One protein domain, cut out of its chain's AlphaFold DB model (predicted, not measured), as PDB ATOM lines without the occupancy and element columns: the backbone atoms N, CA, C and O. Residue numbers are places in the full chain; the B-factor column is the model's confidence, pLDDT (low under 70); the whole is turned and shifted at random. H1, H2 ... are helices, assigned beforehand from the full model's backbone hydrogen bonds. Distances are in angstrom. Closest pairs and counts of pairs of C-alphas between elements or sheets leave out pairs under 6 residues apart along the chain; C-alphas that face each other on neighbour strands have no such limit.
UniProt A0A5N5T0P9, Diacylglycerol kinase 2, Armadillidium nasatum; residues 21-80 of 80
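AT A GLANCE: This is residues 21 to 80 of the 80 residues of the protein "Diacylglycerol kinase 2" of Armadillidium nasatum (UniProt A0A5N5T0P9). With little regular structure, this is a small body of loops and two short helices, H1 and H2, from which a long tail, residues 62 to 80, sticks out and makes the length. The printed part has 60 residues, with H1 then H2 along the chain and no named strand; it is all helix by class, though named elements hold only 15 residues. The whole is extended, with a radius of gyration of the C-alphas of 20.3 A and spans of 68 by 26 by 18 A.

HOW THE PARTS SIT: After residues 21 to 30 comes H1, residues 31 to 35. A long link of 12 residues, 36 to 47, joins it to H2, residues 48 to 57. H1 and H2 are apart, with no C-alpha of the one within 8 A of the other. In H1 and H2 every O i to N i+4 pair is within hydrogen-bond range. Residues 62 to 80 stand free.

IN THESE COORDINATES: H1 begins at C-alpha 31 (19.552, 31.071, 6.956). H2 measures 14.3 A and ends at C-alpha 57 (16.006, 51.116, 0.779).

THE WHOLE: The C-alphas farthest apart, of Glu 50 and Ile 80, lie 68.4 A apart. The body without the free stretch spans 26 by 25 by 13 A. The printed part has no cut. pLDDT is under 70 at residues 43 and 76 to 80.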
ATOM      1  N   VAL A  21      16.920  46.303  12.632       92.94
ATOM      2  CA  VAL A  21      18.197  45.660  12.303       92.94
ATOM      3  C   VAL A  21      18.163  45.071  10.893       92.94
ATOM      4  O   VAL A  21      17.108  44.656  10.413       92.94
ATOM      5  N   SER A  22      19.323  45.013  10.243       94.19
ATOM      6  CA  SER A  22      19.546  44.348   8.951       94.19
ATOM      7  C   SER A  22      20.578  43.224   9.089       94.19
ATOM      8  O   SER A  22      21.315  43.175  10.074       94.19
ATOM      9  N   ILE A  23      20.659  42.325   8.102       93.94
ATOM     10  CA  ILE A  23      21.525  41.136   8.164       93.94
ATOM     11  C   ILE A  23      22.646  41.221   7.139       93.94
ATOM     12  O   ILE A  23      22.392  41.121   5.939       93.94
ATOM     13  N   LEU A  24      23.892  41.311   7.609       93.69
ATOM     14  CA  LEU A  24      25.085  41.159   6.777       93.69
ATOM     15  C   LEU A  24      25.589  39.703   6.857       93.69
ATOM     16  O   LEU A  24      26.113  39.307   7.900       93.69
ATOM     17  N   PRO A  25      25.432  38.884   5.797       91.88
ATOM     18  CA  PRO A  25      25.736  37.454   5.848       91.88
ATOM     19  C   PRO A  25      27.241  37.171   5.717       91.88
ATOM     20  O   PRO A  25      27.737  36.894   4.625       91.88
ATOM     21  N   LEU A  26      27.975  37.248   6.830       91.19
ATOM     22  CA  LEU A  26      29.424  36.980   6.881       91.19
ATOM     23  C   LEU A  26      29.778  35.535   7.253       91.19
ATOM     24  O   LEU A  26      30.917  35.113   7.072       91.19
ATOM     25  N   GLY A  27      28.827  34.786   7.815       86.00
ATOM     26  CA  GLY A  27      29.036  33.399   8.221       86.00
ATOM     27  C   GLY A  27      28.851  32.412   7.069       86.00
ATOM     28  O   GLY A  27      28.640  32.796   5.918       86.00
ATOM     29  N   THR A  28      28.880  31.119   7.392       86.75
ATOM     30  CA  THR A  28      28.497  30.024   6.479       86.75
ATOM     31  C   THR A  28      27.017  29.628   6.637       86.75
ATOM     32  O   THR A  28      26.361  29.225   5.672       86.75
ATOM     33  N   GLY A  29      26.449  29.804   7.837       88.38
ATOM     34  CA  GLY A  29      25.048  29.516   8.175       88.38
ATOM     35  C   GLY A  29      24.155  30.761   8.204       88.38
ATOM     36  O   GLY A  29      23.735  31.187   9.275       88.38
ATOM     37  N   ASN A  30      23.875  31.369   7.047       92.56
ATOM     38  CA  ASN A  30      23.094  32.612   6.946       92.56
ATOM     39  C   ASN A  30      21.606  32.377   6.617       92.56
ATOM     40  O   ASN A  30      21.055  33.027   5.730       92.56
ATOM     41  N   ASP A  31      20.930  31.458   7.307       93.81
ATOM     42  CA  ASP A  31      19.552  31.071   6.956       93.81
ATOM     43  C   ASP A  31      18.566  32.242   7.007       93.81
ATOM     44  O   ASP A  31      17.806  32.448   6.063       93.81
ATOM     45  N   LEU A  32      18.647  33.088   8.036       93.25
ATOM     46  CA  LEU A  32      17.847  34.317   8.117       93.25
ATOM     47  C   LEU A  32      18.114  35.268   6.941       93.25
ATOM     48  O   LEU A  32      17.186  35.896   6.441       93.25
ATOM     49  N   SER A  33      19.358  35.354   6.464       94.31
ATOM     50  CA  SER A  33      19.706  36.171   5.296       94.31
ATOM     51  C   SER A  33      19.065  35.629   4.020       94.31
ATOM     52  O   SER A  33      18.528  36.400   3.230       94.31
ATOM     53  N   ARG A  34      19.064  34.303   3.834       93.44
ATOM     54  CA  ARG A  34      18.432  33.644   2.678       93.44
ATOM     55  C   ARG A  34      16.919  33.826   2.700       93.44
ATOM     56  O   ARG A  34      16.340  34.237   1.701       93.44
ATOM     57  N   VAL A  35      16.300  33.586   3.855       94.69
ATOM     58  CA  VAL A  35      14.847  33.712   4.048       94.69
ATOM     59  C   VAL A  35      14.377  35.153   3.843       94.69
ATOM     60  O   VAL A  35      13.332  35.374   3.241       94.69
ATOM     61  N   LEU A  36      15.150  36.136   4.311       94.38
ATOM     62  CA  LEU A  36      14.796  37.555   4.222       94.38
ATOM     63  C   LEU A  36      15.384  38.269   2.993       94.38
ATOM     64  O   LEU A  36      15.268  39.487   2.887       94.38
ATOM     65  N   GLY A  37      16.011  37.538   2.066       91.50
ATOM     66  CA  GLY A  37      16.491  38.079   0.790       91.50
ATOM     67  C   GLY A  37      17.764  38.936   0.857       91.50
ATOM     68  O   GLY A  37      18.063  39.654  -0.093       91.50
ATOM     69  N   TRP A  38      18.544  38.855   1.937       92.00
ATOM     70  CA  TRP A  38      19.837  39.542   2.084       92.00
ATOM     71  C   TRP A  38      21.015  38.790   1.428       92.00
ATOM     72  O   TRP A  38      22.120  39.330   1.336       92.00
ATOM     73  N   GLY A  39      20.776  37.569   0.931       89.06
ATOM     74  CA  GLY A  39      21.735  36.753   0.173       89.06
ATOM     75  C   GLY A  39      22.306  35.567   0.958       89.06
ATOM     76  O   GLY A  39      21.992  35.378   2.132       89.06
ATOM     77  N   GLU A  40      23.135  34.741   0.314       82.56
ATOM     78  CA  GLU A  40      23.608  33.472   0.895       82.56
ATOM     79  C   GLU A  40      24.884  33.594   1.736       82.56
ATOM     80  O   GLU A  40      24.946  33.012   2.815       82.56
ATOM     81  N   SER A  41      25.876  34.339   1.252       80.81
ATOM     82  CA  SER A  41      27.121  34.714   1.936       80.81
ATOM     83  C   SER A  41      27.765  35.858   1.159       80.81
ATOM     84  O   SER A  41      27.714  35.879  -0.070       80.81
ATOM     85  N   HIS A  42      28.410  36.790   1.854       74.88
ATOM     86  CA  HIS A  42      29.353  37.711   1.227       74.88
ATOM     87  C   HIS A  42      30.764  37.121   1.322       74.88
ATOM     88  O   HIS A  42      31.425  37.228   2.350       74.88
ATOM     89  N   SER A  43      31.224  36.486   0.242       67.12
ATOM     90  CA  SER A  43      32.613  36.045   0.086       67.12
ATOM     91  C   SER A  43      33.399  37.099  -0.701       67.12
ATOM     92  O   SER A  43      33.438  37.055  -1.929       67.12
ATOM     93  N   GLY A  44      33.981  38.088  -0.021       76.19
ATOM     94  CA  GLY A  44      34.780  39.132  -0.677       76.19
ATOM     95  C   GLY A  44      34.848  40.443   0.102       76.19
ATOM     96  O   GLY A  44      34.458  40.500   1.269       76.19
ATOM     97  N   SER A  45      35.346  41.502  -0.546       78.44
ATOM     98  CA  SER A  45      35.262  42.850   0.020       78.44
ATOM     99  C   SER A  45      33.822  43.355  -0.063       78.44
ATOM    100  O   SER A  45      33.145  43.226  -1.082       78.44
ATOM    101  N   ILE A  46      33.337  43.909   1.043       83.06
ATOM    102  CA  ILE A  46      32.012  44.518   1.120       83.06
ATOM    103  C   ILE A  46      32.198  46.020   0.975       83.06
ATOM    104  O   ILE A  46      32.865  46.648   1.798       83.06
ATOM    105  N   CYS A  47      31.591  46.600  -0.057       90.38
ATOM    106  CA  CYS A  47      31.476  48.046  -0.162       90.38
ATOM    107  C   CYS A  47      30.442  48.533   0.863       90.38
ATOM    108  O   CYS A  47      29.238  48.300   0.712       90.38
ATOM    109  N   ALA A  48      30.915  49.174   1.933       90.56
ATOM    110  CA  ALA A  48      30.059  49.625   3.029       90.56
ATOM    111  C   ALA A  48      28.974  50.601   2.549       90.56
ATOM    112  O   ALA A  48      27.825  50.486   2.963       90.56
ATOM    113  N   GLU A  49      29.307  51.516   1.636       94.75
ATOM    114  CA  GLU A  49      28.359  52.499   1.103       94.75
ATOM    115  C   GLU A  49      27.218  51.835   0.332       94.75
ATOM    116  O   GLU A  49      26.049  52.125   0.589       94.75
ATOM    117  N   GLU A  50      27.522  50.886  -0.555       91.69
ATOM    118  CA  GLU A  50      26.495  50.126  -1.275       91.69
ATOM    119  C   GLU A  50      25.603  49.333  -0.322       91.69
ATOM    120  O   GLU A  50      24.382  49.271  -0.500       91.69
ATOM    121  N   TYR A  51      26.202  48.734   0.705       92.12
ATOM    122  CA  TYR A  51      25.460  47.955   1.680       92.12
ATOM    123  C   TYR A  51      24.528  48.847   2.515       92.12
ATOM    124  O   TYR A  51      23.347  48.536   2.662       92.12
ATOM    125  N   LEU A  52      25.001  50.006   2.974       94.25
ATOM    126  CA  LEU A  52      24.174  50.991   3.679       94.25
ATOM    127  C   LEU A  52      23.046  51.540   2.793       94.25
ATOM    128  O   LEU A  52      21.932  51.733   3.276       94.25
ATOM    129  N   GLN A  53      23.283  51.726   1.492       95.44
ATOM    130  CA  GLN A  53      22.230  52.094   0.538       95.44
ATOM    131  C   GLN A  53      21.161  51.001   0.403       95.44
ATOM    132  O   GLN A  53      19.975  51.324   0.307       95.44
ATOM    133  N   LYS A  54      21.548  49.717   0.426       93.56
ATOM    134  CA  LYS A  54      20.594  48.593   0.465       93.56
ATOM    135  C   LYS A  54      19.779  48.609   1.756       93.56
ATOM    136  O   LYS A  54      18.564  48.477   1.684       93.56
ATOM    137  N   VAL A  55      20.418  48.839   2.906       95.19
ATOM    138  CA  VAL A  55      19.731  48.953   4.204       95.19
ATOM    139  C   VAL A  55      18.726  50.100   4.210       95.19
ATOM    140  O   VAL A  55      17.581  49.900   4.599       95.19
ATOM    141  N   ASN A  56      19.110  51.272   3.704       95.06
ATOM    142  CA  ASN A  56      18.237  52.446   3.654       95.06
ATOM    143  C   ASN A  56      17.000  52.255   2.752       95.06
ATOM    144  O   ASN A  56      15.968  52.877   2.977       95.06
ATOM    145  N   LYS A  57      17.103  51.411   1.718       95.56
ATOM    146  CA  LYS A  57      16.006  51.116   0.779       95.56
ATOM    147  C   LYS A  57      15.205  49.867   1.152       95.56
ATOM    148  O   LYS A  57      14.203  49.581   0.498       95.56
ATOM    149  N   ALA A  58      15.656  49.097   2.140       95.56
ATOM    150  CA  ALA A  58      15.032  47.836   2.503       95.56
ATOM    151  C   ALA A  58      13.687  48.060   3.204       95.56
ATOM    152  O   ALA A  58      13.524  48.963   4.023       95.56
ATOM    153  N   GLY A  59      12.724  47.191   2.902       94.25
ATOM    154  CA  GLY A  59      11.481  47.115   3.660       94.25
ATOM    155  C   GLY A  59      11.706  46.481   5.032       94.25
ATOM    156  O   GLY A  59      12.566  45.617   5.204       94.25
ATOM    157  N   THR A  60      10.904  46.885   6.012       93.31
ATOM    158  CA  THR A  60      10.882  46.255   7.336       93.31
ATOM    159  C   THR A  60       9.943  45.059   7.349       93.31
ATOM    160  O   THR A  60       8.831  45.139   6.826       93.31
ATOM    161  N   VAL A  61      10.344  43.987   8.027       93.62
ATOM    162  CA  VAL A  61       9.505  42.812   8.278       93.62
ATOM    163  C   VAL A  61       9.419  42.556   9.780       93.62
ATOM    164  O   VAL A  61      10.376  42.809  10.514       93.62
ATOM    165  N   SER A  62       8.266  42.079  10.249       92.25
ATOM    166  CA  SER A  62       8.116  41.648  11.642       92.25
ATOM    167  C   SER A  62       8.751  40.273  11.830       92.25
ATOM    168  O   SER A  62       8.571  39.389  10.998       92.25
ATOM    169  N   LEU A  63       9.491  40.101  12.924       92.44
ATOM    170  CA  LEU A  63      10.116  38.837  13.299       92.44
ATOM    171  C   LEU A  63       9.705  38.457  14.713       92.44
ATOM    172  O   LEU A  63       9.853  39.250  15.647       92.44
ATOM    173  N   ASP A  64       9.262  37.216  14.872       91.00
ATOM    174  CA  ASP A  64       9.037  36.636  16.185       91.00
ATOM    175  C   ASP A  64      10.377  36.292  16.838       91.00
ATOM    176  O   ASP A  64      11.255  35.671  16.236       91.00
ATOM    177  N   ARG A  65      10.540  36.697  18.099       90.38
ATOM    178  CA  ARG A  65      11.703  36.336  18.915       90.38
ATOM    179  C   ARG A  65      11.248  35.455  20.055       90.38
ATOM    180  O   ARG A  65      10.513  35.901  20.933       90.38
ATOM    181  N   TRP A  66      11.711  34.215  20.056       92.94
ATOM    182  CA  TRP A  66      11.441  33.302  21.153       92.94
ATOM    183  C   TRP A  66      12.437  33.536  22.281       92.94
ATOM    184  O   TRP A  66      13.649  33.537  22.072       92.94
ATOM    185  N   ASN A  67      11.909  33.738  23.484       91.31
ATOM    186  CA  ASN A  67      12.696  33.798  24.705       91.31
ATOM    187  C   ASN A  67      12.412  32.528  25.509       91.31
ATOM    188  O   ASN A  67      11.317  32.362  26.046       91.31
ATOM    189  N   VAL A  68      13.378  31.613  25.529       93.25
ATOM    190  CA  VAL A  68      13.254  30.320  26.203       93.25
ATOM    191  C   VAL A  68      14.063  30.369  27.491       93.25
ATOM    192  O   VAL A  68      15.277  30.564  27.462       93.25
ATOM    193  N   HIS A  69      13.388  30.175  28.621       92.62
ATOM    194  CA  HIS A  69      14.029  30.078  29.925       92.62
ATOM    195  C   HIS A  69      14.077  28.616  30.367       92.62
ATOM    196  O   HIS A  69      13.044  27.957  30.468       92.62
ATOM    197  N   PHE A  70      15.277  28.116  30.643       89.38
ATOM    198  CA  PHE A  70      15.469  26.768  31.160       89.38
ATOM    199  C   PHE A  70      15.615  26.828  32.677       89.38
ATOM    200  O   PHE A  70      16.550  27.437  33.193       89.38
ATOM    201  N   THR A  71      14.719  26.164  33.399       87.62
ATOM    202  CA  THR A  71      14.903  25.897  34.828       87.62
ATOM    203  C   THR A  71      15.474  24.504  35.004       87.62
ATOM    204  O   THR A  71      14.868  23.529  34.556       87.62
ATOM    205  N   ALA A  72      16.615  24.397  35.686       82.62
ATOM    206  CA  ALA A  72      17.105  23.103  36.134       82.62
ATOM    207  C   ALA A  72      16.035  22.435  37.021       82.62
ATOM    208  O   ALA A  72      15.408  23.127  37.835       82.62
ATOM    209  N   PRO A  73      15.806  21.118  36.890       76.81
ATOM    210  CA  PRO A  73      14.921  20.422  37.807       76.81
ATOM    211  C   PRO A  73      15.458  20.615  39.226       76.81
ATOM    212  O   PRO A  73      16.633  20.363  39.496       76.81
ATOM    213  N   ARG A  74      14.597  21.072  40.145       70.31
ATOM    214  CA  ARG A  74      14.903  20.973  41.570       70.31
ATOM    215  C   ARG A  74      14.995  19.487  41.874       70.31
ATOM    216  O   ARG A  74      13.973  18.823  42.027       70.31
ATOM    217  N   ILE A  75      16.219  18.978  41.972       71.62
ATOM    218  CA  ILE A  75      16.483  17.793  42.774       71.62
ATOM    219  C   ILE A  75      16.207  18.267  44.200       71.62
ATOM    220  O   ILE A  75      17.093  18.766  44.889       71.62
ATOM    221  N   PHE A  76      14.927  18.254  44.591       62.28
ATOM    222  CA  PHE A  76      14.558  18.318  45.993       62.28
ATOM    223  C   PHE A  76      15.398  17.245  46.648       62.28
ATOM    224  O   PHE A  76      15.334  16.102  46.201       62.28
ATOM    225  N   ALA A  77      16.239  17.669  47.589       59.84
ATOM    226  CA  ALA A  77      17.079  16.817  48.399       59.84
ATOM    227  C   ALA A  77      16.317  15.528  48.720       59.84
ATOM    228  O   ALA A  77      15.417  15.498  49.558       59.84
ATOM    229  N   LEU A  78      16.616  14.487  47.945       58.88
ATOM    230  CA  LEU A  78      16.252  13.140  48.289       58.88
ATOM    231  C   LEU A  78      17.234  12.781  49.389       58.88
ATOM    232  O   LEU A  78      18.443  12.842  49.175       58.88
ATOM    233  N   TYR A  79      16.637  12.404  50.513       48.69
ATOM    234  CA  TYR A  79      17.219  11.920  51.755       48.69
ATOM    235  C   TYR A  79      17.537  12.977  52.824       48.69
ATOM    236  O   TYR A  79      18.485  13.751  52.727       48.69
ATOM    237  N   ILE A  80      16.639  12.996  53.823       52.62
ATOM    238  CA  ILE A  80      16.939  12.813  55.258       52.62
ATOM    239  C   ILE A  80      18.411  12.580  55.616       52.62
ATOM    240  O   ILE A  80      19.047  11.714  54.976       52.62
TER     241      ILE A  80